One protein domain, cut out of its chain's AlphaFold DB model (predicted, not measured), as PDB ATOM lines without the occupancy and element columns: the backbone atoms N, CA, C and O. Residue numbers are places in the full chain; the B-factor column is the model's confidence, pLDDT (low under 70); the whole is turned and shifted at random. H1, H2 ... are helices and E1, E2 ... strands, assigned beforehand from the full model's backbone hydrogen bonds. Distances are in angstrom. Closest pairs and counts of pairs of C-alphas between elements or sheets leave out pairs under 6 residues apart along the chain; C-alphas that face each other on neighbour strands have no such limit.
ATOM      1  N   TYR A 406     233.611 288.905 207.061       88.94
ATOM      2  CA  TYR A 406     234.412 289.045 205.855       88.94
ATOM      3  C   TYR A 406     234.214 287.845 204.943       88.94
ATOM      4  O   TYR A 406     233.980 286.728 205.408       88.94
ATOM      5  N   ASP A 407     234.370 288.074 203.645       81.81
ATOM      6  CA  ASP A 407     234.424 286.980 202.690       81.81
ATOM      7  C   ASP A 407     235.662 286.120 202.977       81.81
ATOM      8  O   ASP A 407     236.785 286.617 202.909       81.81
ATOM      9  N   GLU A 408     235.463 284.836 203.284       65.44
ATOM     10  CA  GLU A 408     236.504 283.906 203.760       65.44
ATOM     11  C   GLU A 408     237.743 283.817 202.852       65.44
ATOM     12  O   GLU A 408     238.806 283.360 203.274       65.44
ATOM     13  N   LYS A 409     237.631 284.263 201.595       67.19
ATOM     14  CA  LYS A 409     238.735 284.265 200.632       67.19
ATOM     15  C   LYS A 409     239.516 285.584 200.581       67.19
ATOM     16  O   LYS A 409     240.509 285.651 199.857       67.19
ATOM     17  N   ARG A 410     239.090 286.650 201.279       74.75
ATOM     18  CA  ARG A 410     239.678 288.006 201.184       74.75
ATOM     19  C   ARG A 410     239.852 288.664 202.553       74.75
ATOM     20  O   ARG A 410     238.991 288.576 203.416       74.75
ATOM     21  N   ALA A 411     240.940 289.409 202.734       71.50
ATOM     22  CA  ALA A 411     241.264 289.970 204.045       71.50
ATOM     23  C   ALA A 411     240.532 291.281 204.391       71.50
ATOM     24  O   ALA A 411     240.536 291.667 205.563       71.50
ATOM     25  N   PHE A 412     239.945 291.959 203.393       86.38
ATOM     26  CA  PHE A 412     239.345 293.297 203.535       86.38
ATOM     27  C   PHE A 412     237.845 293.374 203.212       86.38
ATOM     28  O   PHE A 412     237.145 294.196 203.799       86.38
ATOM     29  N   ALA A 413     237.355 292.567 202.265       90.50
ATOM     30  CA  ALA A 413     235.997 292.693 201.736       90.50
ATOM     31  C   ALA A 413     234.957 292.078 202.685       90.50
ATOM     32  O   ALA A 413     235.110 290.934 203.116       90.50
ATOM     33  N   LEU A 414     233.885 292.821 202.960       93.69
ATOM     34  CA  LEU A 414     232.730 292.314 203.700       93.69
ATOM     35  C   LEU A 414     231.928 291.349 202.824       93.69
ATOM     36  O   LEU A 414     231.791 291.567 201.612       93.69
ATOM     37  N   ASP A 415     231.385 290.299 203.435       93.25
ATOM     38  CA  ASP A 415     230.531 289.348 202.734       93.25
ATOM     39  C   ASP A 415     229.153 289.969 202.464       93.25
ATOM     40  O   ASP A 415     228.418 290.359 203.375       93.25
ATOM     41  N   LEU A 416     228.792 290.050 201.183       94.56
ATOM     42  CA  LEU A 416     227.525 290.626 200.740       94.56
ATOM     43  C   LEU A 416     226.308 289.775 201.138       94.56
ATOM     44  O   LEU A 416     225.184 290.273 201.076       94.56
ATOM     45  N   ALA A 417     226.511 288.532 201.595       93.12
ATOM     46  CA  ALA A 417     225.455 287.719 202.195       93.12
ATOM     47  C   ALA A 417     224.816 288.405 203.418       93.12
ATOM     48  O   ALA A 417     223.623 288.237 203.653       93.12
ATOM     49  N   TYR A 418     225.564 289.232 204.155       94.88
ATOM     50  CA  TYR A 418     225.086 289.873 205.385       94.88
ATOM     51  C   TYR A 418     224.459 291.257 205.179       94.88
ATOM     52  O   TYR A 418     223.986 291.861 206.140       94.88
ATOM     53  N   VAL A 419     224.417 291.767 203.943       95.94
ATOM     54  CA  VAL A 419     223.779 293.057 203.642       95.94
ATOM     55  C   VAL A 419     222.271 292.957 203.860       95.94
ATOM     56  O   VAL A 419     221.621 292.033 203.365       95.94
ATOM     57  N   ASP A 420     221.715 293.929 204.577       94.19
ATOM     58  CA  ASP A 420     220.276 294.095 204.736       94.19
ATOM     59  C   ASP A 420     219.700 294.834 203.534       94.19
ATOM     60  O   ASP A 420     219.831 296.055 203.413       94.19
ATOM     61  N   LEU A 421     219.061 294.090 202.632       92.94
ATOM     62  CA  LEU A 421     218.436 294.670 201.448       92.94
ATOM     63  C   LEU A 421     217.246 295.567 201.801       92.94
ATOM     64  O   LEU A 421     216.970 296.493 201.051       92.94
ATOM     65  N   ASN A 422     216.562 295.340 202.928       88.75
ATOM     66  CA  ASN A 422     215.407 296.146 203.332       88.75
ATOM     67  C   ASN A 422     215.812 297.524 203.874       88.75
ATOM     68  O   ASN A 422     214.968 298.415 203.970       88.75
ATOM     69  N   ASN A 423     217.084 297.697 204.243       89.50
ATOM     70  CA  ASN A 423     217.630 298.931 204.805       89.50
ATOM     71  C   ASN A 423     218.502 299.705 203.796       89.50
ATOM     72  O   ASN A 423     219.467 300.377 204.167       89.50
ATOM     73  N   ILE A 424     218.192 299.590 202.502       90.56
ATOM     74  CA  ILE A 424     218.799 300.397 201.437       90.56
ATOM     75  C   ILE A 424     217.763 301.445 200.993       90.56
ATOM     76  O   ILE A 424     216.599 301.098 200.797       90.56
ATOM     77  N   PRO A 425     218.125 302.733 200.861       83.56
ATOM     78  CA  PRO A 425     217.192 303.747 200.373       83.56
ATOM     79  C   PRO A 425     216.881 303.556 198.878       83.56
ATOM     80  O   PRO A 425     217.681 302.984 198.138       83.56
ATOM     81  N   ASP A 426     215.741 304.090 198.431       81.38
ATOM     82  CA  ASP A 426     215.359 304.205 197.012       81.38
ATOM     83  C   ASP A 426     215.257 302.868 196.243       81.38
ATOM     84  O   ASP A 426     215.689 302.743 195.095       81.38
ATOM     85  N   ILE A 427     214.665 301.847 196.871       85.88
ATOM     86  CA  ILE A 427     214.381 300.545 196.246       85.88
ATOM     87  C   ILE A 427     213.049 300.610 195.479       85.88
ATOM     88  O   ILE A 427     212.079 301.194 195.958       85.88
ATOM     89  N   THR A 428     212.983 299.993 194.297       85.81
ATOM     90  CA  THR A 428     211.754 299.903 193.492       85.81
ATOM     91  C   THR A 428     210.777 298.850 194.033       85.81
ATOM     92  O   THR A 428     211.195 297.843 194.606       85.81
ATOM     93  N   ASP A 429     209.474 299.030 193.784       85.38
ATOM     94  CA  ASP A 429     208.420 298.090 194.218       85.38
ATOM     95  C   ASP A 429     208.652 296.651 193.716       85.38
ATOM     96  O   ASP A 429     208.389 295.679 194.432       85.38
ATOM     97  N   ASP A 430     209.212 296.503 192.510       85.19
ATOM     98  CA  ASP A 430     209.569 295.203 191.931       85.19
ATOM     99  C   ASP A 430     210.627 294.477 192.777       85.19
ATOM    100  O   ASP A 430     210.505 293.280 193.050       85.19
ATOM    101  N   VAL A 431     211.652 295.202 193.239       86.06
ATOM    102  CA  VAL A 431     212.723 294.641 194.072       86.06
ATOM    103  C   VAL A 431     212.215 294.359 195.486       86.06
ATOM    104  O   VAL A 431     212.546 293.316 196.043       86.06
ATOM    105  N   ILE A 432     211.356 295.216 196.049       87.25
ATOM    106  CA  ILE A 432     210.701 294.961 197.346       87.25
ATOM    107  C   ILE A 432     209.887 293.661 197.290       87.25
ATOM    108  O   ILE A 432     209.954 292.837 198.207       87.25
ATOM    109  N   THR A 433     209.153 293.446 196.197       86.56
ATOM    110  CA  THR A 433     208.372 292.221 195.975       86.56
ATOM    111  C   THR A 433     209.285 291.000 195.844       86.56
ATOM    112  O   THR A 433     209.023 289.966 196.456       86.56
ATOM    113  N   LEU A 434     210.395 291.124 195.109       87.44
ATOM    114  CA  LEU A 434     211.406 290.073 194.964       87.44
ATOM    115  C   LEU A 434     212.032 289.678 196.314       87.44
ATOM    116  O   LEU A 434     212.122 288.488 196.616       87.44
ATOM    117  N   ILE A 435     212.409 290.659 197.141       87.38
ATOM    118  CA  ILE A 435     212.949 290.433 198.492       87.38
ATOM    119  C   ILE A 435     211.908 289.745 199.378       87.38
ATOM    120  O   ILE A 435     212.227 288.775 200.063       87.38
ATOM    121  N   SER A 436     210.659 290.218 199.347       84.62
ATOM    122  CA  SER A 436     209.575 289.676 200.173       84.62
ATOM    123  C   SER A 436     209.259 288.220 199.822       84.62
ATOM    124  O   SER A 436     209.089 287.403 200.723       84.62
ATOM    125  N   ASN A 437     209.239 287.878 198.529       83.50
ATOM    126  CA  ASN A 437     209.021 286.505 198.068       83.50
ATOM    127  C   ASN A 437     210.156 285.577 198.519       83.50
ATOM    128  O   ASN A 437     209.892 284.532 199.101       83.50
ATOM    129  N   HIS A 438     211.413 285.988 198.333       81.88
ATOM    130  CA  HIS A 438     212.558 285.183 198.762       81.88
ATOM    131  C   HIS A 438     212.620 285.020 200.289       81.88
ATOM    132  O   HIS A 438     212.958 283.951 200.785       81.88
ATOM    133  N   SER A 439     212.238 286.056 201.046       78.31
ATOM    134  CA  SER A 439     212.174 285.995 202.513       78.31
ATOM    135  C   SER A 439     211.076 285.044 203.015       78.31
ATOM    136  O   SER A 439     211.209 284.475 204.095       78.31
ATOM    137  N   ALA A 440     210.004 284.848 202.240       69.94
ATOM    138  CA  ALA A 440     208.919 283.920 202.562       69.94
ATOM    139  C   ALA A 440     209.249 282.449 202.235       69.94
ATOM    140  O   ALA A 440     208.663 281.554 202.843       69.94
ATOM    141  N   ASP A 441     210.186 282.204 201.312       65.31
ATOM    142  CA  ASP A 441     210.598 280.865 200.864       65.31
ATOM    143  C   ASP A 441     211.638 280.192 201.786       65.31
ATOM    144  O   ASP A 441     211.991 279.026 201.582       65.31
ATOM    145  N   ILE A 442     212.118 280.888 202.825       60.62
ATOM    146  CA  ILE A 442     213.049 280.324 203.811       60.62
ATOM    147  C   ILE A 442     212.298 279.291 204.658       60.62
ATOM    148  O   ILE A 442     211.558 279.616 205.587       60.62
ATOM    149  N   THR A 443     212.481 278.024 204.301       54.50
ATOM    150  CA  THR A 443     212.006 276.871 205.068       54.50
ATOM    151  C   THR A 443     213.059 276.444 206.094       54.50
ATOM    152  O   THR A 443     214.194 276.901 206.040       54.50
ATOM    153  N   ASP A 444     212.662 275.576 207.028       53.59
ATOM    154  CA  ASP A 444     213.391 275.024 208.193       53.59
ATOM    155  C   ASP A 444     214.681 274.215 207.846       53.59
ATOM    156  O   ASP A 444     215.005 273.215 208.484       53.59
ATOM    157  N   GLN A 445     215.378 274.571 206.763       55.16
ATOM    158  CA  GLN A 445     216.564 273.909 206.217       55.16
ATOM    159  C   GLN A 445     217.851 274.686 206.542       55.16
ATOM    160  O   GLN A 445     217.824 275.881 206.825       55.16
ATOM    161  N   ASP A 446     218.993 273.989 206.486       63.12
ATOM    162  CA  ASP A 446     220.329 274.566 206.680       63.12
ATOM    163  C   ASP A 446     220.551 275.829 205.822       63.12
ATOM    164  O   ASP A 446     220.295 275.833 204.616       63.12
ATOM    165  N   VAL A 447     221.098 276.884 206.434       75.06
ATOM    166  CA  VAL A 447     221.392 278.163 205.771       75.06
ATOM    167  C   VAL A 447     222.384 277.969 204.618       75.06
ATOM    168  O   VAL A 447     223.557 277.644 204.833       75.06
ATOM    169  N   ASN A 448     221.939 278.230 203.384       84.38
ATOM    170  CA  ASN A 448     222.794 278.239 202.197       84.38
ATOM    171  C   ASN A 448     223.353 279.649 201.938       84.38
ATOM    172  O   ASN A 448     222.740 280.483 201.262       84.38
ATOM    173  N   LEU A 449     224.544 279.918 202.480       85.38
ATOM    174  CA  LEU A 449     225.212 281.217 202.340       85.38
ATOM    175  C   LEU A 449     225.579 281.557 200.890       85.38
ATOM    176  O   LEU A 449     225.557 282.729 200.521       85.38
ATOM    177  N   GLU A 450     225.922 280.572 200.058       87.50
ATOM    178  CA  GLU A 450     226.332 280.828 198.672       87.50
ATOM    179  C   GLU A 450     225.149 281.257 197.801       87.50
ATOM    180  O   GLU A 450     225.242 282.251 197.077       87.50
ATOM    181  N   GLU A 451     224.016 280.568 197.937       88.31
ATOM    182  CA  GLU A 451     222.769 280.926 197.258       88.31
ATOM    183  C   GLU A 451     222.245 282.287 197.724       88.31
ATOM    184  O   GLU A 451     221.948 283.149 196.895       88.31
ATOM    185  N   THR A 452     222.242 282.525 199.040       89.56
ATOM    186  CA  THR A 452     221.851 283.819 199.617       89.56
ATOM    187  C   THR A 452     222.724 284.950 199.077       89.56
ATOM    188  O   THR A 452     222.219 285.997 198.672       89.56
ATOM    189  N   ARG A 453     224.047 284.744 199.018       92.00
ATOM    190  CA  ARG A 453     224.986 285.729 198.468       92.00
ATOM    191  C   ARG A 453     224.690 286.021 197.001       92.00
ATOM    192  O   ARG A 453     224.660 287.189 196.618       92.00
ATOM    193  N   SER A 454     224.464 284.985 196.193       92.31
ATOM    194  CA  SER A 454     224.131 285.146 194.773       92.31
ATOM    195  C   SER A 454     222.851 285.963 194.600       92.31
ATOM    196  O   SER A 454     222.854 286.959 193.877       92.31
ATOM    197  N   PHE A 455     221.789 285.608 195.330       92.69
ATOM    198  CA  PHE A 455     220.521 286.330 195.306       92.69
ATOM    199  C   PHE A 455     220.691 287.805 195.697       92.69
ATOM    200  O   PHE A 455     220.228 288.702 194.985       92.69
ATOM    201  N   LYS A 456     221.401 288.083 196.799       94.12
ATOM    202  CA  LYS A 456     221.624 289.458 197.265       94.12
ATOM    203  C   LYS A 456     222.445 290.277 196.273       94.12
ATOM    204  O   LYS A 456     222.125 291.443 196.056       94.12
ATOM    205  N   ILE A 457     223.454 289.692 195.626       93.75
ATOM    206  CA  ILE A 457     224.219 290.367 194.565       93.75
ATOM    207  C   ILE A 457     223.310 290.738 193.386       93.75
ATOM    208  O   ILE A 457     223.399 291.861 192.883       93.75
ATOM    209  N   ASP A 458     222.417 289.843 192.965       93.31
ATOM    210  CA  ASP A 458     221.486 290.108 191.864       93.31
ATOM    211  C   ASP A 458     220.473 291.204 192.214       93.31
ATOM    212  O   ASP A 458     220.229 292.105 191.403       93.31
ATOM    213  N   ALA A 459     219.940 291.195 193.438       93.19
ATOM    214  CA  ALA A 459     219.084 292.267 193.941       93.19
ATOM    215  C   ALA A 459     219.836 293.610 193.998       93.19
ATOM    216  O   ALA A 459     219.348 294.623 193.492       93.19
ATOM    217  N   LEU A 460     221.071 293.621 194.515       94.62
ATOM    218  CA  LEU A 460     221.928 294.810 194.554       94.62
ATOM    219  C   LEU A 460     222.211 295.365 193.153       94.62
ATOM    220  O   LEU A 460     222.224 296.582 192.985       94.62
ATOM    221  N   ARG A 461     222.388 294.516 192.129       93.50
ATOM    222  CA  ARG A 461     222.526 294.980 190.734       93.50
ATOM    223  C   ARG A 461     221.272 295.688 190.234       93.50
ATOM    224  O   ARG A 461     221.393 296.635 189.459       93.50
ATOM    225  N   GLN A 462     220.082 295.229 190.620       91.88
ATOM    226  CA  GLN A 462     218.831 295.891 190.239       91.88
ATOM    227  C   GLN A 462     218.708 297.254 190.920       91.88
ATOM    228  O   GLN A 462     218.412 298.236 190.244       91.88
ATOM    229  N   ILE A 463     219.035 297.329 192.213       92.12
ATOM    230  CA  ILE A 463     219.030 298.579 192.980       92.12
ATOM    231  C   ILE A 463     220.041 299.574 192.392       92.12
ATOM    232  O   ILE A 463     219.689 300.711 192.089       92.12
ATOM    233  N   TYR A 464     221.277 299.133 192.144       92.44
ATOM    234  CA  TYR A 464     222.379 299.964 191.646       92.44
ATOM    235  C   TYR A 464     222.044 300.746 190.364       92.44
ATOM    236  O   TYR A 464     222.505 301.873 190.199       92.44
ATOM    237  N   LYS A 465     221.201 300.198 189.474       89.88
ATOM    238  CA  LYS A 465     220.785 300.868 188.223       89.88
ATOM    239  C   LYS A 465     220.066 302.199 188.444       89.88
ATOM    240  O   LYS A 465     220.049 303.027 187.535       89.88
ATOM    241  N   HIS A 466     219.461 302.387 189.613       86.38
ATOM    242  CA  HIS A 466     218.629 303.544 189.936       86.38
ATOM    243  C   HIS A 466     219.240 304.442 191.023       86.38
ATOM    244  O   HIS A 466     218.631 305.438 191.401       86.38
ATOM    245  N   GLN A 467     220.445 304.121 191.503       83.81
ATOM    246  CA  GLN A 467     221.067 304.804 192.635       83.81
ATOM    247  C   GLN A 467     221.765 306.111 192.254       83.81
ATOM    248  O   GLN A 467     222.396 306.229 191.201       83.81
ATOM    249  N   GLN A 468     221.695 307.085 193.164       83.00
ATOM    250  CA  GLN A 468     222.458 308.329 193.082       83.00
ATOM    251  C   GLN A 468     223.653 308.279 194.037       83.00
ATOM    252  O   GLN A 468     223.533 307.917 195.205       83.00
ATOM    253  N   PHE A 469     224.834 308.652 193.543       85.50
ATOM    254  CA  PHE A 469     226.061 308.615 194.337       85.50
ATOM    255  C   PHE A 469     226.296 309.942 195.062       85.50
ATOM    256  O   PHE A 469     226.485 310.980 194.428       85.50
ATOM    257  N   HIS A 470     226.333 309.892 196.393       83.88
ATOM    258  CA  HIS A 470     226.632 311.039 197.255       83.88
ATOM    259  C   HIS A 470     228.135 311.180 197.554       83.88
ATOM    260  O   HIS A 470     228.939 310.297 197.245       83.88
ATOM    261  N   SER A 471     228.518 312.293 198.194       89.12
ATOM    262  CA  SER A 471     229.905 312.589 198.592       89.12
ATOM    263  C   SER A 471     230.536 311.476 199.429       89.12
ATOM    264  O   SER A 471     231.691 311.117 199.202       89.12
ATOM    265  N   ASP A 472     229.771 310.874 200.335       90.38
ATOM    266  CA  ASP A 472     230.268 309.857 201.267       90.38
ATOM    267  C   ASP A 472     230.744 308.593 200.544       90.38
ATOM    268  O   ASP A 472     231.773 308.020 200.900       90.38
ATOM    269  N   PHE A 473     230.043 308.196 199.478       92.88
ATOM    270  CA  PHE A 473     230.466 307.089 198.621       92.88
ATOM    271  C   PHE A 473     231.794 307.409 197.926       92.88
ATOM    272  O   PHE A 473     232.704 306.580 197.912       92.88
ATOM    273  N   THR A 474     231.931 308.618 197.370       91.81
ATOM    274  CA  THR A 474     233.175 309.015 196.690       91.81
ATOM    275  C   THR A 474     234.359 309.066 197.652       91.81
ATOM    276  O   THR A 474     235.451 308.621 197.303       91.81
ATOM    277  N   PHE A 475     234.128 309.518 198.886       93.88
ATOM    278  CA  PHE A 475     235.127 309.520 199.945       93.88
ATOM    279  C   PHE A 475     235.533 308.097 200.345       93.88
ATOM    280  O   PHE A 475     236.724 307.800 200.405       93.88
ATOM    281  N   TYR A 476     234.567 307.192 200.535       94.56
ATOM    282  CA  TYR A 476     234.844 305.779 200.807       94.56
ATOM    283  C   TYR A 476     235.655 305.123 199.680       94.56
ATOM    284  O   TYR A 476     236.637 304.428 199.947       94.56
ATOM    285  N   ALA A 477     235.277 305.353 198.421       93.69
ATOM    286  CA  ALA A 477     235.974 304.788 197.269       93.69
ATOM    287  C   ALA A 477     237.431 305.276 197.183       93.69
ATOM    288  O   ALA A 477     238.328 304.472 196.929       93.69
ATOM    289  N   GLU A 478     237.678 306.564 197.447       93.88
ATOM    290  CA  GLU A 478     239.028 307.141 197.463       93.88
ATOM    291  C   GLU A 478     239.858 306.616 198.642       93.88
ATOM    292  O   GLU A 478     241.023 306.249 198.466       93.88
ATOM    293  N   GLN A 479     239.253 306.502 199.829       92.81
ATOM    294  CA  GLN A 479     239.919 305.955 201.011       92.81
ATOM    295  C   GLN A 479     240.341 304.493 200.849       92.81
ATOM    296  O   GLN A 479     241.262 304.079 201.543       92.81
ATOM    297  N   ASN A 480     239.677 303.714 199.990       91.88
ATOM    298  CA  ASN A 480     239.884 302.267 199.823       91.88
ATOM    299  C   ASN A 480     240.392 301.895 198.412       91.88
ATOM    300  O   ASN A 480     240.240 300.759 197.949       91.88
ATOM    301  N   LYS A 481     241.004 302.857 197.707       90.56
ATOM    302  CA  LYS A 481     241.544 302.674 196.347       90.56
ATOM    303  C   LYS A 481     242.694 301.668 196.256       90.56
ATOM    304  O   LYS A 481     242.996 301.192 195.166       90.56
ATOM    305  N   ASP A 482     243.329 301.368 197.385       86.00
ATOM    306  CA  ASP A 482     244.440 300.430 197.523       86.00
ATOM    307  C   ASP A 482     244.025 298.973 197.273       86.00
ATOM    308  O   ASP A 482     244.822 298.202 196.742       86.00
ATOM    309  N   TRP A 483     242.776 298.596 197.576       86.88
ATOM    310  CA  TRP A 483     242.318 297.206 197.451       86.88
ATOM    311  C   TRP A 483     241.040 297.023 196.614       86.88
ATOM    312  O   TRP A 483     240.926 296.011 195.915       86.88
ATOM    313  N   LEU A 484     240.101 297.983 196.592       89.81
ATOM    314  CA  LEU A 484     238.811 297.828 195.892       89.81
ATOM    315  C   LEU A 484     238.940 297.514 194.385       89.81
ATOM    316  O   LEU A 484     238.262 296.597 193.914       89.81
ATOM    317  N   PRO A 485     239.811 298.184 193.600       87.81
ATOM    318  CA  PRO A 485     239.975 297.857 192.179       87.81
ATOM    319  C   PRO A 485     240.556 296.454 191.953       87.81
ATOM    320  O   PRO A 485     240.176 295.755 191.009       87.81
ATOM    321  N   HIS A 486     241.464 296.016 192.830       86.00
ATOM    322  CA  HIS A 486     242.039 294.670 192.785       86.00
ATOM    323  C   HIS A 486     240.992 293.609 193.117       86.00
ATOM    324  O   HIS A 486     240.972 292.550 192.486       86.00
ATOM    325  N   TYR A 487     240.102 293.920 194.060       88.12
ATOM    326  CA  TYR A 487     238.978 293.075 194.427       88.12
ATOM    327  C   TYR A 487     237.960 292.941 193.285       88.12
ATOM    328  O   TYR A 487     237.625 291.821 192.902       88.12
ATOM    329  N   ALA A 488     237.570 294.046 192.639       89.38
ATOM    330  CA  ALA A 488     236.681 294.012 191.473       89.38
ATOM    331  C   ALA A 488     237.248 293.154 190.330       89.38
ATOM    332  O   ALA A 488     236.567 292.283 189.786       89.38
ATOM    333  N   LYS A 489     238.545 293.317 190.034       86.75
ATOM    334  CA  LYS A 489     239.246 292.499 189.035       86.75
ATOM    335  C   LYS A 489     239.302 291.018 189.416       86.75
ATOM    336  O   LYS A 489     239.275 290.167 188.531       86.75
ATOM    337  N   TYR A 490     239.430 290.701 190.704       84.44
ATOM    338  CA  TYR A 490     239.410 289.319 191.185       84.44
ATOM    339  C   TYR A 490     238.033 288.673 190.990       84.44
ATOM    340  O   TYR A 490     237.973 287.547 190.506       84.44
ATOM    341  N   LEU A 491     236.947 289.402 191.270       86.00
ATOM    342  CA  LEU A 491     235.577 288.944 191.011       86.00
ATOM    343  C   LEU A 491     235.253 288.782 189.514       86.00
ATOM    344  O   LEU A 491     234.211 288.231 189.174       86.00
ATOM    345  N   GLY A 492     236.118 289.268 188.618       87.75
ATOM    346  CA  GLY A 492     235.824 289.338 187.187       87.75
ATOM    347  C   GLY A 492     234.753 290.378 186.851       87.75
ATOM    348  O   GLY A 492     234.180 290.331 185.765       87.75
ATOM    349  N   GLU A 493     234.482 291.310 187.768       89.88
ATOM    350  CA  GLU A 493     233.491 292.360 187.576       89.88
ATOM    351  C   GLU A 493     234.088 293.504 186.748       89.88
ATOM    352  O   GLU A 493     235.185 294.000 187.017       89.88
ATOM    353  N   THR A 494     233.352 293.909 185.716       90.44
ATOM    354  CA  THR A 494     233.774 294.955 184.777       90.44
ATOM    355  C   THR A 494     233.380 296.344 185.266       90.44
ATOM    356  O   THR A 494     234.119 297.302 185.034       90.44
ATOM    357  N   ASP A 495     232.263 296.453 185.993       93.44
ATOM    358  CA  ASP A 495     231.869 297.692 186.652       93.44
ATOM    359  C   ASP A 495     232.498 297.788 188.050       93.44
ATOM    360  O   ASP A 495     231.944 297.352 189.060       93.44
ATOM    361  N   VAL A 496     233.679 298.404 188.122       92.31
ATOM    362  CA  VAL A 496     234.379 298.636 189.396       92.31
ATOM    363  C   VAL A 496     233.536 299.484 190.358       92.31
ATOM    364  O   VAL A 496     233.601 299.258 191.568       92.31
ATOM    365  N   LYS A 497     232.716 300.420 189.856       93.31
ATOM    366  CA  LYS A 497     231.871 301.265 190.714       93.31
ATOM    367  C   LYS A 497     230.776 300.460 191.400       93.31
ATOM    368  O   LYS A 497     230.465 300.756 192.550       93.31
ATOM    369  N   PHE A 498     230.251 299.419 190.755       94.69
ATOM    370  CA  PHE A 498     229.302 298.499 191.385       94.69
ATOM    371  C   PHE A 498     229.922 297.796 192.603       94.69
ATOM    372  O   PHE A 498     229.327 297.771 193.682       94.69
ATOM    373  N   VAL A 499     231.156 297.296 192.478       93.88
ATOM    374  CA  VAL A 499     231.878 296.658 193.597       93.88
ATOM    375  C   VAL A 499     232.183 297.661 194.712       93.88
ATOM    376  O   VAL A 499     231.983 297.360 195.885       93.88
ATOM    377  N   GLN A 500     232.617 298.875 194.360       94.75
ATOM    378  CA  GLN A 500     232.828 299.946 195.338       94.75
ATOM    379  C   GLN A 500     231.533 300.281 196.088       94.75
ATOM    380  O   GLN A 500     231.558 300.461 197.302       94.75
ATOM    381  N   TRP A 501     230.406 300.372 195.374       95.12
ATOM    382  CA  TRP A 501     229.119 300.749 195.953       95.12
ATOM    383  C   TRP A 501     228.569 299.662 196.874       95.12
ATOM    384  O   TRP A 501     228.182 299.959 197.998       95.12
ATOM    385  N   THR A 502     228.603 298.397 196.454       95.44
ATOM    386  CA  THR A 502     228.153 297.277 197.300       95.44
ATOM    387  C   THR A 502     228.967 297.155 198.590       95.44
ATOM    388  O   THR A 502     228.386 296.996 199.663       95.44
ATOM    389  N   GLN A 503     230.294 297.312 198.523       95.50
ATOM    390  CA  GLN A 503     231.149 297.326 199.716       95.50
ATOM    391  C   GLN A 503     230.914 298.566 200.592       95.50
ATOM    392  O   GLN A 503     230.926 298.448 201.814       95.50
ATOM    393  N   TYR A 504     230.623 299.730 199.998       95.75
ATOM    394  CA  TYR A 504     230.209 300.927 200.741       95.75
ATOM    395  C   TYR A 504     228.898 300.712 201.511       95.75
ATOM    396  O   TYR A 504     228.801 301.121 202.665       95.75
ATOM    397  N   ILE A 505     227.899 300.056 200.908       95.56
ATOM    398  CA  ILE A 505     226.632 299.742 201.587       95.56
ATOM    399  C   ILE A 505     226.869 298.797 202.771       95.56
ATOM    400  O   ILE A 505     226.373 299.067 203.864       95.56
ATOM    401  N   ALA A 506     227.665 297.740 202.582       96.25
ATOM    402  CA  ALA A 506     228.025 296.822 203.661       96.25
ATOM    403  C   ALA A 506     228.778 297.535 204.804       96.25
ATOM    404  O   ALA A 506     228.417 297.381 205.970       96.25
ATOM    405  N   ASP A 507     229.774 298.369 204.472       96.25
ATOM    406  CA  ASP A 507     230.534 299.187 205.429       96.25
ATOM    407  C   ASP A 507     229.617 300.140 206.205       96.25
ATOM    408  O   ASP A 507     229.707 300.229 207.431       96.25
ATOM    409  N   LYS A 508     228.697 300.820 205.512       95.75
ATOM    410  CA  LYS A 508     227.739 301.739 206.129       95.75
ATOM    411  C   LYS A 508     226.832 301.016 207.126       95.75
ATOM    412  O   LYS A 508     226.733 301.460 208.266       95.75
ATOM    413  N   GLN A 509     226.219 299.903 206.727       96.31
ATOM    414  CA  GLN A 509     225.308 299.155 207.596       96.31
ATOM    415  C   GLN A 509     226.019 298.596 208.833       96.31
ATOM    416  O   GLN A 509     225.505 298.714 209.942       96.31
ATOM    417  N   LEU A 510     227.228 298.043 208.683       96.56
ATOM    418  CA  LEU A 510     227.975 297.521 209.828       96.56
ATOM    419  C   LEU A 510     228.437 298.641 210.782       96.56
ATOM    420  O   LEU A 510     228.403 298.464 212.003       96.56
ATOM    421  N   ARG A 511     228.802 299.823 210.259       96.69
ATOM    422  CA  ARG A 511     229.076 301.013 211.089       96.69
ATOM    423  C   ARG A 511     227.840 301.485 211.851       96.69
ATOM    424  O   ARG A 511     227.964 301.832 213.022       96.69
ATOM    425  N   GLU A 512     226.664 301.467 211.229       96.88
ATOM    426  CA  GLU A 512     225.394 301.813 211.887       96.88
ATOM    427  C   GLU A 512     225.064 300.841 213.032       96.88
ATOM    428  O   GLU A 512     224.725 301.280 214.130       96.88
ATOM    429  N   VAL A 513     225.250 299.532 212.825       96.94
ATOM    430  CA  VAL A 513     225.099 298.514 213.884       96.94
ATOM    431  C   VAL A 513     226.092 298.743 215.024       96.94
ATOM    432  O   VAL A 513     225.729 298.656 216.197       96.94
ATOM    433  N   THR A 514     227.341 299.073 214.692       97.19
ATOM    434  CA  THR A 514     228.381 299.365 215.687       97.19
ATOM    435  C   THR A 514     228.010 300.592 216.515       97.19
ATOM    436  O   THR A 514     228.061 300.538 217.740       97.19
ATOM    437  N   ALA A 515     227.567 301.678 215.875       96.81
ATOM    438  CA  ALA A 515     227.090 302.870 216.571       96.81
ATOM    439  C   ALA A 515     225.909 302.544 217.503       96.81
ATOM    440  O   ALA A 515     225.927 302.927 218.672       96.81
ATOM    441  N   TYR A 516     224.944 301.746 217.031       97.44
ATOM    442  CA  TYR A 516     223.799 301.296 217.827       97.44
ATOM    443  C   TYR A 516     224.209 300.481 219.070       97.44
ATOM    444  O   TYR A 516     223.592 300.619 220.134       97.44
ATOM    445  N   ALA A 517     225.255 299.651 218.954       97.06
ATOM    446  CA  ALA A 517     225.839 298.901 220.068       97.06
ATOM    447  C   ALA A 517     226.531 299.826 221.083       97.06
ATOM    448  O   ALA A 517     226.282 299.720 222.288       97.06
ATOM    449  N   LEU A 518     227.343 300.772 220.601       95.12
ATOM    450  CA  LEU A 518     228.075 301.727 221.438       95.12
ATOM    451  C   LEU A 518     227.136 302.654 222.224       95.12
ATOM    452  O   LEU A 518     227.358 302.869 223.413       95.12
ATOM    453  N   GLU A 519     226.038 303.117 221.617       93.94
ATOM    454  CA  GLU A 519     224.984 303.880 222.310       93.94
ATOM    455  C   GLU A 519     224.384 303.118 223.505       93.94
ATOM    456  O   GLU A 519     223.955 303.720 224.491       93.94
ATOM    457  N   ARG A 520     224.381 301.781 223.441       94.00
ATOM    458  CA  ARG A 520     223.909 300.873 224.502       94.00
ATOM    459  C   ARG A 520     225.031 300.355 225.401       94.00
ATOM    460  O   ARG A 520     224.770 299.510 226.255       94.00
ATOM    461  N   ARG A 521     226.255 300.874 225.244       91.94
ATOM    462  CA  ARG A 521     227.470 300.455 225.963       91.94
ATOM    463  C   ARG A 521     227.820 298.977 225.770       91.94
ATOM    464  O   ARG A 521     228.312 298.323 226.690       91.94
ATOM    465  N   ILE A 522     227.568 298.454 224.574       95.50
ATOM    466  CA  ILE A 522     227.952 297.103 224.167       95.50
ATOM    467  C   ILE A 522     229.100 297.215 223.169       95.50
ATOM    468  O   ILE A 522     228.972 297.849 222.125       95.50
ATOM    469  N   ALA A 523     230.230 296.594 223.494       96.75
ATOM    470  CA  ALA A 523     231.365 296.496 222.588       96.75
ATOM    471  C   ALA A 523     231.120 295.415 221.523       96.75
ATOM    472  O   ALA A 523     230.567 294.352 221.811       96.75
ATOM    473  N   MET A 524     231.595 295.651 220.304       97.69
ATOM    474  CA  MET A 524     231.564 294.664 219.227       97.69
ATOM    475  C   MET A 524     232.925 293.969 219.122       97.69
ATOM    476  O   MET A 524     233.966 294.628 219.029       97.69
ATOM    477  N   ARG A 525     232.930 292.635 219.124       96.44
ATOM    478  CA  ARG A 525     234.111 291.802 218.879       96.44
ATOM    479  C   ARG A 525     233.978 291.087 217.539       96.44
ATOM    480  O   ARG A 525     233.033 290.331 217.326       96.44
ATOM    481  N   GLY A 526     234.936 291.331 216.653       93.69
ATOM    482  CA  GLY A 526     235.034 290.663 215.358       93.69
ATOM    483  C   GLY A 526     235.972 289.462 215.405       93.69
ATOM    484  O   GLY A 526     236.716 289.278 216.370       93.69
ATOM    485  N   GLU A 527     235.976 288.672 214.338       89.25
ATOM    486  CA  GLU A 527     236.945 287.599 214.120       89.25
ATOM    487  C   GLU A 527     237.841 287.930 212.925       89.25
ATOM    488  O   GLU A 527     237.366 288.396 211.889       89.25
ATOM    489  N   ILE A 528     239.142 287.678 213.070       85.19
ATOM    490  CA  ILE A 528     240.143 287.870 212.025       85.19
ATOM    491  C   ILE A 528     240.942 286.583 211.831       85.19
ATOM    492  O   ILE A 528     241.510 286.023 212.769       85.19
ATOM    493  N   GLN A 529     241.019 286.116 210.586       80.38
ATOM    494  CA  GLN A 529     241.897 285.010 210.222       80.38
ATOM    495  C   GLN A 529     243.254 285.556 209.759       80.38
ATOM    496  O   GLN A 529     243.286 286.350 208.817       80.38
ATOM    497  N   PRO A 530     244.387 285.168 210.364       72.75
ATOM    498  CA  PRO A 530     245.695 285.671 209.967       72.75
ATOM    499  C   PRO A 530     246.035 285.231 208.538       72.75
ATOM    500  O   PRO A 530     246.406 286.062 207.715       72.75
ATOM    501  N   SER A 531     245.845 283.954 208.211       69.06
ATOM    502  CA  SER A 531     246.223 283.405 206.909       69.06
ATOM    503  C   SER A 531     245.407 283.968 205.744       69.06
ATOM    504  O   SER A 531     244.201 284.174 205.854       69.06
ATOM    505  N   VAL A 532     246.071 284.123 204.598       70.38
ATOM    506  CA  VAL A 532     245.473 284.552 203.327       70.38
ATOM    507  C   VAL A 532     245.563 283.407 202.312       70.38
ATOM    508  O   VAL A 532     246.584 282.716 202.239       70.38
ATOM    509  N   GLN A 533     244.500 283.191 201.531       69.38
ATOM    510  CA  GLN A 533     244.470 282.177 200.471       69.38
ATOM    511  C   GLN A 533     245.347 282.571 199.273       69.38
ATOM    512  O   GLN A 533     245.447 283.747 198.932       69.38
ATOM    513  N   LEU A 534     245.951 281.581 198.605       65.75
ATOM    514  CA  LEU A 534     246.887 281.766 197.481       65.75
ATOM    515  C   LEU A 534     246.337 282.561 196.292       65.75
ATOM    516  O   LEU A 534     247.107 283.189 195.564       65.75
ATOM    517  N   ASP A 535     245.036 282.493 196.045       65.38
ATOM    518  CA  ASP A 535     244.374 283.200 194.956       65.38
ATOM    519  C   ASP A 535     243.816 284.568 195.378       65.38
ATOM    520  O   ASP A 535     243.298 285.283 194.521       65.38
ATOM    521  N   SER A 536     243.976 284.978 196.642       71.88
ATOM    522  CA  SER A 536     243.416 286.228 197.164       71.88
ATOM    523  C   SER A 536     243.888 287.482 196.407       71.88
ATOM    524  O   SER A 536     245.031 287.595 195.942       71.88
ATOM    525  N   CYS A 537     243.009 288.492 196.342       76.00
ATOM    526  CA  CYS A 537     243.347 289.832 195.866       76.00
ATOM    527  C   CYS A 537     244.445 290.508 196.705       76.00
ATOM    528  O   CYS A 537     245.211 291.298 196.156       76.00
ATOM    529  N   ASP A 538     244.563 290.150 197.987       75.62
ATOM    530  CA  ASP A 538     245.587 290.642 198.915       75.62
ATOM    531  C   ASP A 538     247.007 290.407 198.400       75.62
ATOM    532  O   ASP A 538     247.836 291.311 198.423       75.62
ATOM    533  N   ILE A 539     247.280 289.220 197.854       72.94
ATOM    534  CA  ILE A 539     248.607 288.854 197.334       72.94
ATOM    535  C   ILE A 539     248.964 289.697 196.111       72.94
ATOM    536  O   ILE A 539     250.128 290.007 195.870       72.94
ATOM    537  N   ARG A 540     247.963 290.079 195.313       70.94
ATOM    538  CA  ARG A 540     248.177 290.938 194.143       70.94
ATOM    539  C   ARG A 540     248.423 292.390 194.544       70.94
ATOM    540  O   ARG A 540     249.152 293.070 193.828       70.94
ATOM    541  N   ALA A 541     247.799 292.849 195.627       73.00
ATOM    542  CA  ALA A 541     247.980 294.196 196.160       73.00
ATOM    543  C   ALA A 541     249.294 294.334 196.954       73.00
ATOM    544  O   ALA A 541     249.952 295.364 196.851       73.00
ATOM    545  N   PHE A 542     249.707 293.280 197.671       75.06
ATOM    546  CA  PHE A 542     250.880 293.260 198.553       75.06
ATOM    547  C   PHE A 542     251.778 292.032 198.292       75.06
ATOM    548  O   PHE A 542     251.879 291.124 199.126       75.06
ATOM    549  N   PRO A 543     252.427 291.945 197.116       71.00
ATOM    550  CA  PRO A 543     253.163 290.754 196.702       71.00
ATOM    551  C   PRO A 543     254.379 290.425 197.579       71.00
ATOM    552  O   PRO A 543     254.807 289.270 197.584       71.00
ATOM    553  N   HIS A 544     254.944 291.387 198.322       72.12
ATOM    554  CA  HIS A 544     256.097 291.136 199.200       72.12
ATOM    555  C   HIS A 544     255.729 291.020 200.688       72.12
ATOM    556  O   HIS A 544     256.617 290.805 201.525       72.12
ATOM    557  N   ALA A 545     254.442 291.114 201.040       69.19
ATOM    558  CA  ALA A 545     253.955 290.882 202.404       69.19
ATOM    559  C   ALA A 545     253.929 289.389 202.797       69.19
ATOM    560  O   ALA A 545     253.977 289.054 203.983       69.19
ATOM    561  N   PHE A 546     253.924 288.485 201.813       70.81
ATOM    562  CA  PHE A 546     253.751 287.046 202.024       70.81
ATOM    563  C   PHE A 546     254.946 286.238 201.498       70.81
ATOM    564  O   PHE A 546     255.546 286.562 200.473       70.81
ATOM    565  N   THR A 547     255.300 285.164 202.203       58.16
ATOM    566  CA  THR A 547     256.301 284.158 201.813       58.16
ATOM    567  C   THR A 547     255.634 282.783 201.711       58.16
ATOM    568  O   THR A 547     254.602 282.543 202.325       58.16
ATOM    569  N   GLY A 548     256.180 281.895 200.875       51.03
ATOM    570  CA  GLY A 548     255.519 280.675 200.383       51.03
ATOM    571  C   GLY A 548     254.786 279.758 201.389       51.03
ATOM    572  O   GLY A 548     255.086 279.733 202.573       51.03
ATOM    573  N   PHE A 549     253.837 279.012 200.804       41.47
ATOM    574  CA  PHE A 549     252.943 277.916 201.232       41.47
ATOM    575  C   PHE A 549     253.005 277.349 202.667       41.47
ATOM    576  O   PHE A 549     253.971 276.689 203.034       41.47
ATOM    577  N   GLU A 550     251.870 277.427 203.369       43.00
ATOM    578  CA  GLU A 550     251.488 276.566 204.494       43.00
ATOM    579  C   GLU A 550     250.962 275.188 204.037       43.00
ATOM    580  O   GLU A 550     250.546 274.963 202.896       43.00
ATOM    581  N   GLU A 551     251.008 274.264 204.992       37.62
ATOM    582  CA  GLU A 551     250.618 272.858 204.954       37.62
ATOM    583  C   GLU A 551     249.185 272.626 204.417       37.62
ATOM    584  O   GLU A 551     248.225 273.256 204.852       37.62
ATOM    585  N   VAL A 552     249.030 271.679 203.482       35.16
ATOM    586  CA  VAL A 552     247.727 271.071 203.153       35.16
ATOM    587  C   VAL A 552     247.575 269.896 204.109       35.16
ATOM    588  O   VAL A 552     248.251 268.884 203.924       35.16
ATOM    589  N   VAL A 553     246.776 270.063 205.163       36.41
ATOM    590  CA  VAL A 553     246.558 269.018 206.183       36.41
ATOM    591  C   VAL A 553     245.447 268.039 205.773       36.41
ATOM    592  O   VAL A 553     245.364 266.961 206.341       36.41
ATOM    593  N   ASP A 554     244.656 268.344 204.741       32.06
ATOM    594  CA  ASP A 554     243.645 267.425 204.202       32.06
ATOM    595  C   ASP A 554     243.288 267.783 202.755       32.06
ATOM    596  O   ASP A 554     243.428 268.945 202.360       32.06
ATOM    597  N   ASP A 555     242.784 266.811 201.986       34.94
ATOM    598  CA  ASP A 555     242.400 266.950 200.567       34.94
ATOM    599  C   ASP A 555     241.323 268.039 200.309       34.94
ATOM    600  O   ASP A 555     241.083 268.413 199.161       34.94
ATOM    601  N   GLU A 556     240.724 268.614 201.361       35.19
ATOM    602  CA  GLU A 556     239.685 269.655 201.292       35.19
ATOM    603  C   GLU A 556     240.163 271.090 201.613       35.19
ATOM    604  O   GLU A 556     239.438 272.047 201.335       35.19
ATOM    605  N   LYS A 557     241.374 271.304 202.163       42.25
ATOM    606  CA  LYS A 557     241.842 272.655 202.556       42.25
ATOM    607  C   LYS A 557     242.843 273.240 201.553       42.25
ATOM    608  O   LYS A 557     243.981 272.788 201.438       42.25
ATOM    609  N   GLN A 558     242.420 274.291 200.842       44.44
ATOM    610  CA  GLN A 558     243.275 275.111 199.972       44.44
ATOM    611  C   GLN A 558     244.473 275.680 200.758       44.44
ATOM    612  O   GLN A 558     244.318 276.162 201.877       44.44
ATOM    613  N   GLY A 559     245.674 275.625 200.170       49.00
ATOM    614  CA  GLY A 559     246.900 276.106 200.817       49.00
ATOM    615  C   GLY A 559     246.848 277.603 201.133       49.00
ATOM    616  O   GLY A 559     246.422 278.406 200.300       49.00
ATOM    617  N   SER A 560     247.310 277.979 202.325       52.88
ATOM    618  CA  SER A 560     247.433 279.377 202.754       52.88
ATOM    619  C   SER A 560     248.900 279.840 202.701       52.88
ATOM    620  O   SER A 560     249.792 279.016 202.495       52.88
ATOM    621  N   LEU A 561     249.182 281.143 202.788       56.66
ATOM    622  CA  LEU A 561     250.556 281.674 202.770       56.66
ATOM    623  C   LEU A 561     251.042 282.105 204.158       56.66
ATOM    624  O   LEU A 561     250.283 282.667 204.944       56.66
ATOM    625  N   SER A 562     252.340 281.912 204.403       60.66
ATOM    626  CA  SER A 562     253.043 282.466 205.564       60.66
ATOM    627  C   SER A 562     253.383 283.948 205.365       60.66
ATOM    628  O   SER A 562     253.474 284.453 204.244       60.66
ATOM    629  N   PHE A 563     253.638 284.661 206.460       67.62
ATOM    630  CA  PHE A 563     254.034 286.071 206.419       67.62
ATOM    631  C   PHE A 563     255.537 286.254 206.225       67.62
ATOM    632  O   PHE A 563     256.342 285.603 206.891       67.62
ATOM    633  N   SER A 564     255.912 287.220 205.382       63.66
ATOM    634  CA  SER A 564     257.315 287.596 205.173       63.66
ATOM    635  C   SER A 564     257.879 288.469 206.303       63.66
ATOM    636  O   SER A 564     259.094 288.612 206.426       63.66
ATOM    637  N   TRP A 565     256.989 289.081 207.101       71.19
ATOM    638  CA  TRP A 565     257.285 290.073 208.147       71.19
ATOM    639  C   TRP A 565     258.148 291.257 207.664       71.19
ATOM    640  O   TRP A 565     258.847 291.899 208.447       71.19
ATOM    641  N   THR A 566     258.087 291.572 206.366       72.69
ATOM    642  CA  THR A 566     258.712 292.761 205.770       72.69
ATOM    643  C   THR A 566     257.980 294.045 206.179       72.69
ATOM    644  O   THR A 566     256.878 294.003 206.728       72.69
ATOM    645  N   LYS A 567     258.545 295.218 205.853       77.31
ATOM    646  CA  LYS A 567     257.839 296.507 206.007       77.31
ATOM    647  C   LYS A 567     256.479 296.521 205.296       77.31
ATOM    648  O   LYS A 567     255.537 297.110 205.808       77.31
ATOM    649  N   GLU A 568     256.362 295.846 204.155       79.56
ATOM    650  CA  GLU A 568     255.097 295.722 203.420       79.56
ATOM    651  C   GLU A 568     254.082 294.850 204.175       79.56
ATOM    652  O   GLU A 568     252.909 295.198 204.242       79.56
ATOM    653  N   CYS A 569     254.530 293.776 204.841       79.06
ATOM    654  CA  CYS A 569     253.681 292.990 205.747       79.06
ATOM    655  C   CYS A 569     253.161 293.839 206.920       79.06
ATOM    656  O   CYS A 569     251.985 293.764 207.268       79.06
ATOM    657  N   GLN A 570     254.011 294.698 207.496       81.69
ATOM    658  CA  GLN A 570     253.595 295.634 208.549       81.69
ATOM    659  C   GLN A 570     252.544 296.627 208.051       81.69
ATOM    660  O   GLN A 570     251.579 296.899 208.755       81.69
ATOM    661  N   GLN A 571     252.716 297.154 206.836       85.12
ATOM    662  CA  GLN A 571     251.746 298.056 206.211       85.12
ATOM    663  C   GLN A 571     250.413 297.357 205.940       85.12
ATOM    664  O   GLN A 571     249.365 297.937 206.213       85.12
ATOM    665  N   TRP A 572     250.446 296.112 205.460       85.88
ATOM    666  CA  TRP A 572     249.242 295.311 205.248       85.88
ATOM    667  C   TRP A 572     248.492 295.049 206.560       85.88
ATOM    668  O   TRP A 572     247.287 295.284 206.621       85.88
ATOM    669  N   TRP A 573     249.193 294.643 207.628       86.06
ATOM    670  CA  TRP A 573     248.586 294.453 208.951       86.06
ATOM    671  C   TRP A 573     247.986 295.743 209.495       86.06
ATOM    672  O   TRP A 573     246.819 295.740 209.884       86.06
ATOM    673  N   LYS A 574     248.736 296.849 209.447       88.19
ATOM    674  CA  LYS A 574     248.248 298.165 209.867       88.19
ATOM    675  C   LYS A 574     246.955 298.517 209.136       88.19
ATOM    676  O   LYS A 574     245.946 298.809 209.767       88.19
ATOM    677  N   ARG A 575     246.961 298.402 207.807       89.00
ATOM    678  CA  ARG A 575     245.800 298.699 206.966       89.00
ATOM    679  C   ARG A 575     244.601 297.806 207.283       89.00
ATOM    680  O   ARG A 575     243.459 298.263 207.296       89.00
ATOM    681  N   ARG A 576     244.849 296.524 207.540       88.38
ATOM    682  CA  ARG A 576     243.810 295.559 207.903       88.38
ATOM    683  C   ARG A 576     243.180 295.903 209.247       88.38
ATOM    684  O   ARG A 576     241.955 295.902 209.339       88.38
ATOM    685  N   LEU A 577     243.986 296.241 210.248       90.62
ATOM    686  CA  LEU A 577     243.511 296.655 211.568       90.62
ATOM    687  C   LEU A 577     242.731 297.976 211.501       90.62
ATOM    688  O   LEU A 577     241.635 298.036 212.048       90.62
ATOM    689  N   GLU A 578     243.203 298.969 210.737       91.44
ATOM    690  CA  GLU A 578     242.484 300.237 210.492       91.44
ATOM    691  C   GLU A 578     241.067 300.018 209.928       91.44
ATOM    692  O   GLU A 578     240.142 300.769 210.232       91.44
ATOM    693  N   ILE A 579     240.872 298.999 209.080       90.62
ATOM    694  CA  ILE A 579     239.541 298.649 208.560       90.62
ATOM    695  C   ILE A 579     238.682 297.993 209.648       90.62
ATOM    696  O   ILE A 579     237.504 298.325 209.762       90.62
ATOM    697  N   HIS A 580     239.248 297.103 210.465       92.00
ATOM    698  CA  HIS A 580     238.512 296.450 211.554       92.00
ATOM    699  C   HIS A 580     238.114 297.434 212.665       92.00
ATOM    700  O   HIS A 580     237.034 297.298 213.240       92.00
ATOM    701  N   GLU A 581     238.931 298.459 212.926       93.31
ATOM    702  CA  GLU A 581     238.650 299.533 213.892       93.31
ATOM    703  C   GLU A 581     237.378 300.326 213.593       93.31
ATOM    704  O   GLU A 581     236.810 300.942 214.493       93.31
ATOM    705  N   ARG A 582     236.898 300.293 212.344       92.94
ATOM    706  CA  ARG A 582     235.636 300.935 211.957       92.94
ATOM    707  C   ARG A 582     234.409 300.217 212.516       92.94
ATOM    708  O   ARG A 582     233.365 300.850 212.656       92.94
ATOM    709  N   TYR A 583     234.521 298.916 212.786       94.81
ATOM    710  CA  TYR A 583     233.383 298.041 213.090       94.81
ATOM    711  C   TYR A 583     233.463 297.404 214.478       94.81
ATOM    712  O   TYR A 583     232.452 297.014 215.054       94.81
ATOM    713  N   PHE A 584     234.666 297.254 215.022       96.69
ATOM    714  CA  PHE A 584     234.886 296.490 216.242       96.69
ATOM    715  C   PHE A 584     235.670 297.301 217.268       96.69
ATOM    716  O   PHE A 584     236.362 298.260 216.941       96.69
ATOM    717  N   GLN A 585     235.553 296.908 218.532       95.94
ATOM    718  CA  GLN A 585     236.379 297.391 219.640       95.94
ATOM    719  C   GLN A 585     237.346 296.300 220.120       95.94
ATOM    720  O   GLN A 585     238.343 296.591 220.778       95.94
ATOM    721  N   SER A 586     237.079 295.041 219.766       95.06
ATOM    722  CA  SER A 586     237.941 293.898 220.050       95.06
ATOM    723  C   SER A 586     238.017 292.952 218.849       95.06
ATOM    724  O   SER A 586     237.082 292.876 218.052       95.06
ATOM    725  N   LEU A 587     239.118 292.214 218.720       92.44
ATOM    726  CA  LEU A 587     239.309 291.199 217.690       92.44
ATOM    727  C   LEU A 587     239.734 289.871 218.290       92.44
ATOM    728  O   LEU A 587     240.681 289.808 219.070       92.44
ATOM    729  N   ARG A 588     239.069 288.808 217.843       89.62
ATOM    730  CA  ARG A 588     239.493 287.427 218.026       89.62
ATOM    731  C   ARG A 588     240.346 286.995 216.837       89.62
ATOM    732  O   ARG A 588     239.851 286.944 215.715       89.62
ATOM    733  N   VAL A 589     241.605 286.652 217.072       84.81
ATOM    734  CA  VAL A 589     242.501 286.085 216.063       84.81
ATOM    735  C   VAL A 589     242.310 284.572 216.021       84.81
ATOM    736  O   VAL A 589     242.656 283.871 216.970       84.81
ATOM    737  N   LYS A 590     241.774 284.061 214.916       79.25
ATOM    738  CA  LYS A 590     241.667 282.618 214.656       79.25
ATOM    739  C   LYS A 590     243.039 282.025 214.334       79.25
ATOM    740  O   LYS A 590     243.857 282.721 213.747       79.25
TER     741      LYS A 590
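Overview. This is residues 406 to 590 of the 904 residues of a protein of Trichomonas vaginalis (UniProt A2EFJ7). What shape do these coordinates make? The long helix H5 is a spine passing near the middle, with H3 and H4 packed at steep angles near its first residues; past its last residue, Glu 519, a tight link of three residues leads back into E1, which pairs with E3 in a small two-strand sheet. At one end of the longest axis H1 and H2 lie side by side as a helical hairpin, and towards the opposite end lie H7 and the long loop before E2, while H6 packs on H4. What are the counts and the size? The printed part has 185 residues with seven named helices and three named strands, in the order H1 H2 H3 H4 H5 E1 H6 E2 H7 E3; the class is mostly helix, and the sheet, order E1 E3, is parallel. The whole is compact, with a radius of gyration of the C-alphas of 17.8 A and spans of 51 by 41 by 40 A.

Along the chain. What comes first? Residues 406 to 428 hold no named element. H1, residues 429 to 440, begins at C-alpha 429 at (208.420, 298.090, 194.218) and is 16.5 A long. H2, residues 449 to 464, measures 21.8 A, and H3, residues 471 to 479, measures 12.3 A. Where is the longest helix? After H4, residues 484 to 490, comes H5, residues 496 to 519, which runs 34.6 A from C-alpha 496 at (234.379, 298.636, 189.396) to C-alpha 519 at (224.984, 303.880, 222.310). What follows it? E1, residues 523 to 528, is 16.2 A long, and H6 takes residues 537 to 541. E2 takes residues 560 to 563, and H7, residues 567 to 580, is 20.1 A long. E3, residues 586 to 589, ends at C-alpha 589 at (242.501, 286.085, 216.063).

Arrangement. Which helices touch the hub, H5? H2 only just touches it, with 3 pairs of C-alphas within 8 A, the closest those of Tyr 464 and Phe 498 at 7.1 A. H3 touches residues 500 to 504 of H5, about perpendicular at 77 degrees, the closest C-alphas being those of Ala 477 and Gln 500 at 6.1 A. H4 touches residues 496 to 500 of H5 at a steep tilt of 56 degrees, opposite ways, closest at the C-alphas of Ala 488 and Val 496, 5.6 A. What lies farther out among the helices? H1 and H2 form a helical hairpin at a shallow tilt of 12 degrees, closest at the C-alphas of Val 431 and Ala 459, 6.8 A. H6 touches H4, with the C-alphas of Tyr 487 and Cys 537 closest at 5.6 A, and H7 touches no helix. How are the strands paired? E1 and E3 are parallel, with directions 22 degrees apart; N 528 and O 588 are 2.8 A apart and N 586 and O 524 are 3.2 A apart, both within hydrogen-bond range. E2 pairs with no named strand, but residues 560 to 561 of E2 pair antiparallel with residues 532 to 533. Are the helix backbones well formed? In H1 to H7 every O i to N i+4 pair is within hydrogen-bond range.

Size, cuts and confidence. How far does it reach? The two C-alphas farthest apart are those of Asp 429 and Thr 566, at 51.9 A. Residues 439 to 447 stand free. Is it cut, and which link is long? The printed part has no cut, and the link from H6 to E2, with 18 residues, is long. Where is confidence low? The mean pLDDT of the printed part is 82.5, and 32 residues are under 70, among them residues 440 to 446 and 547 to 564.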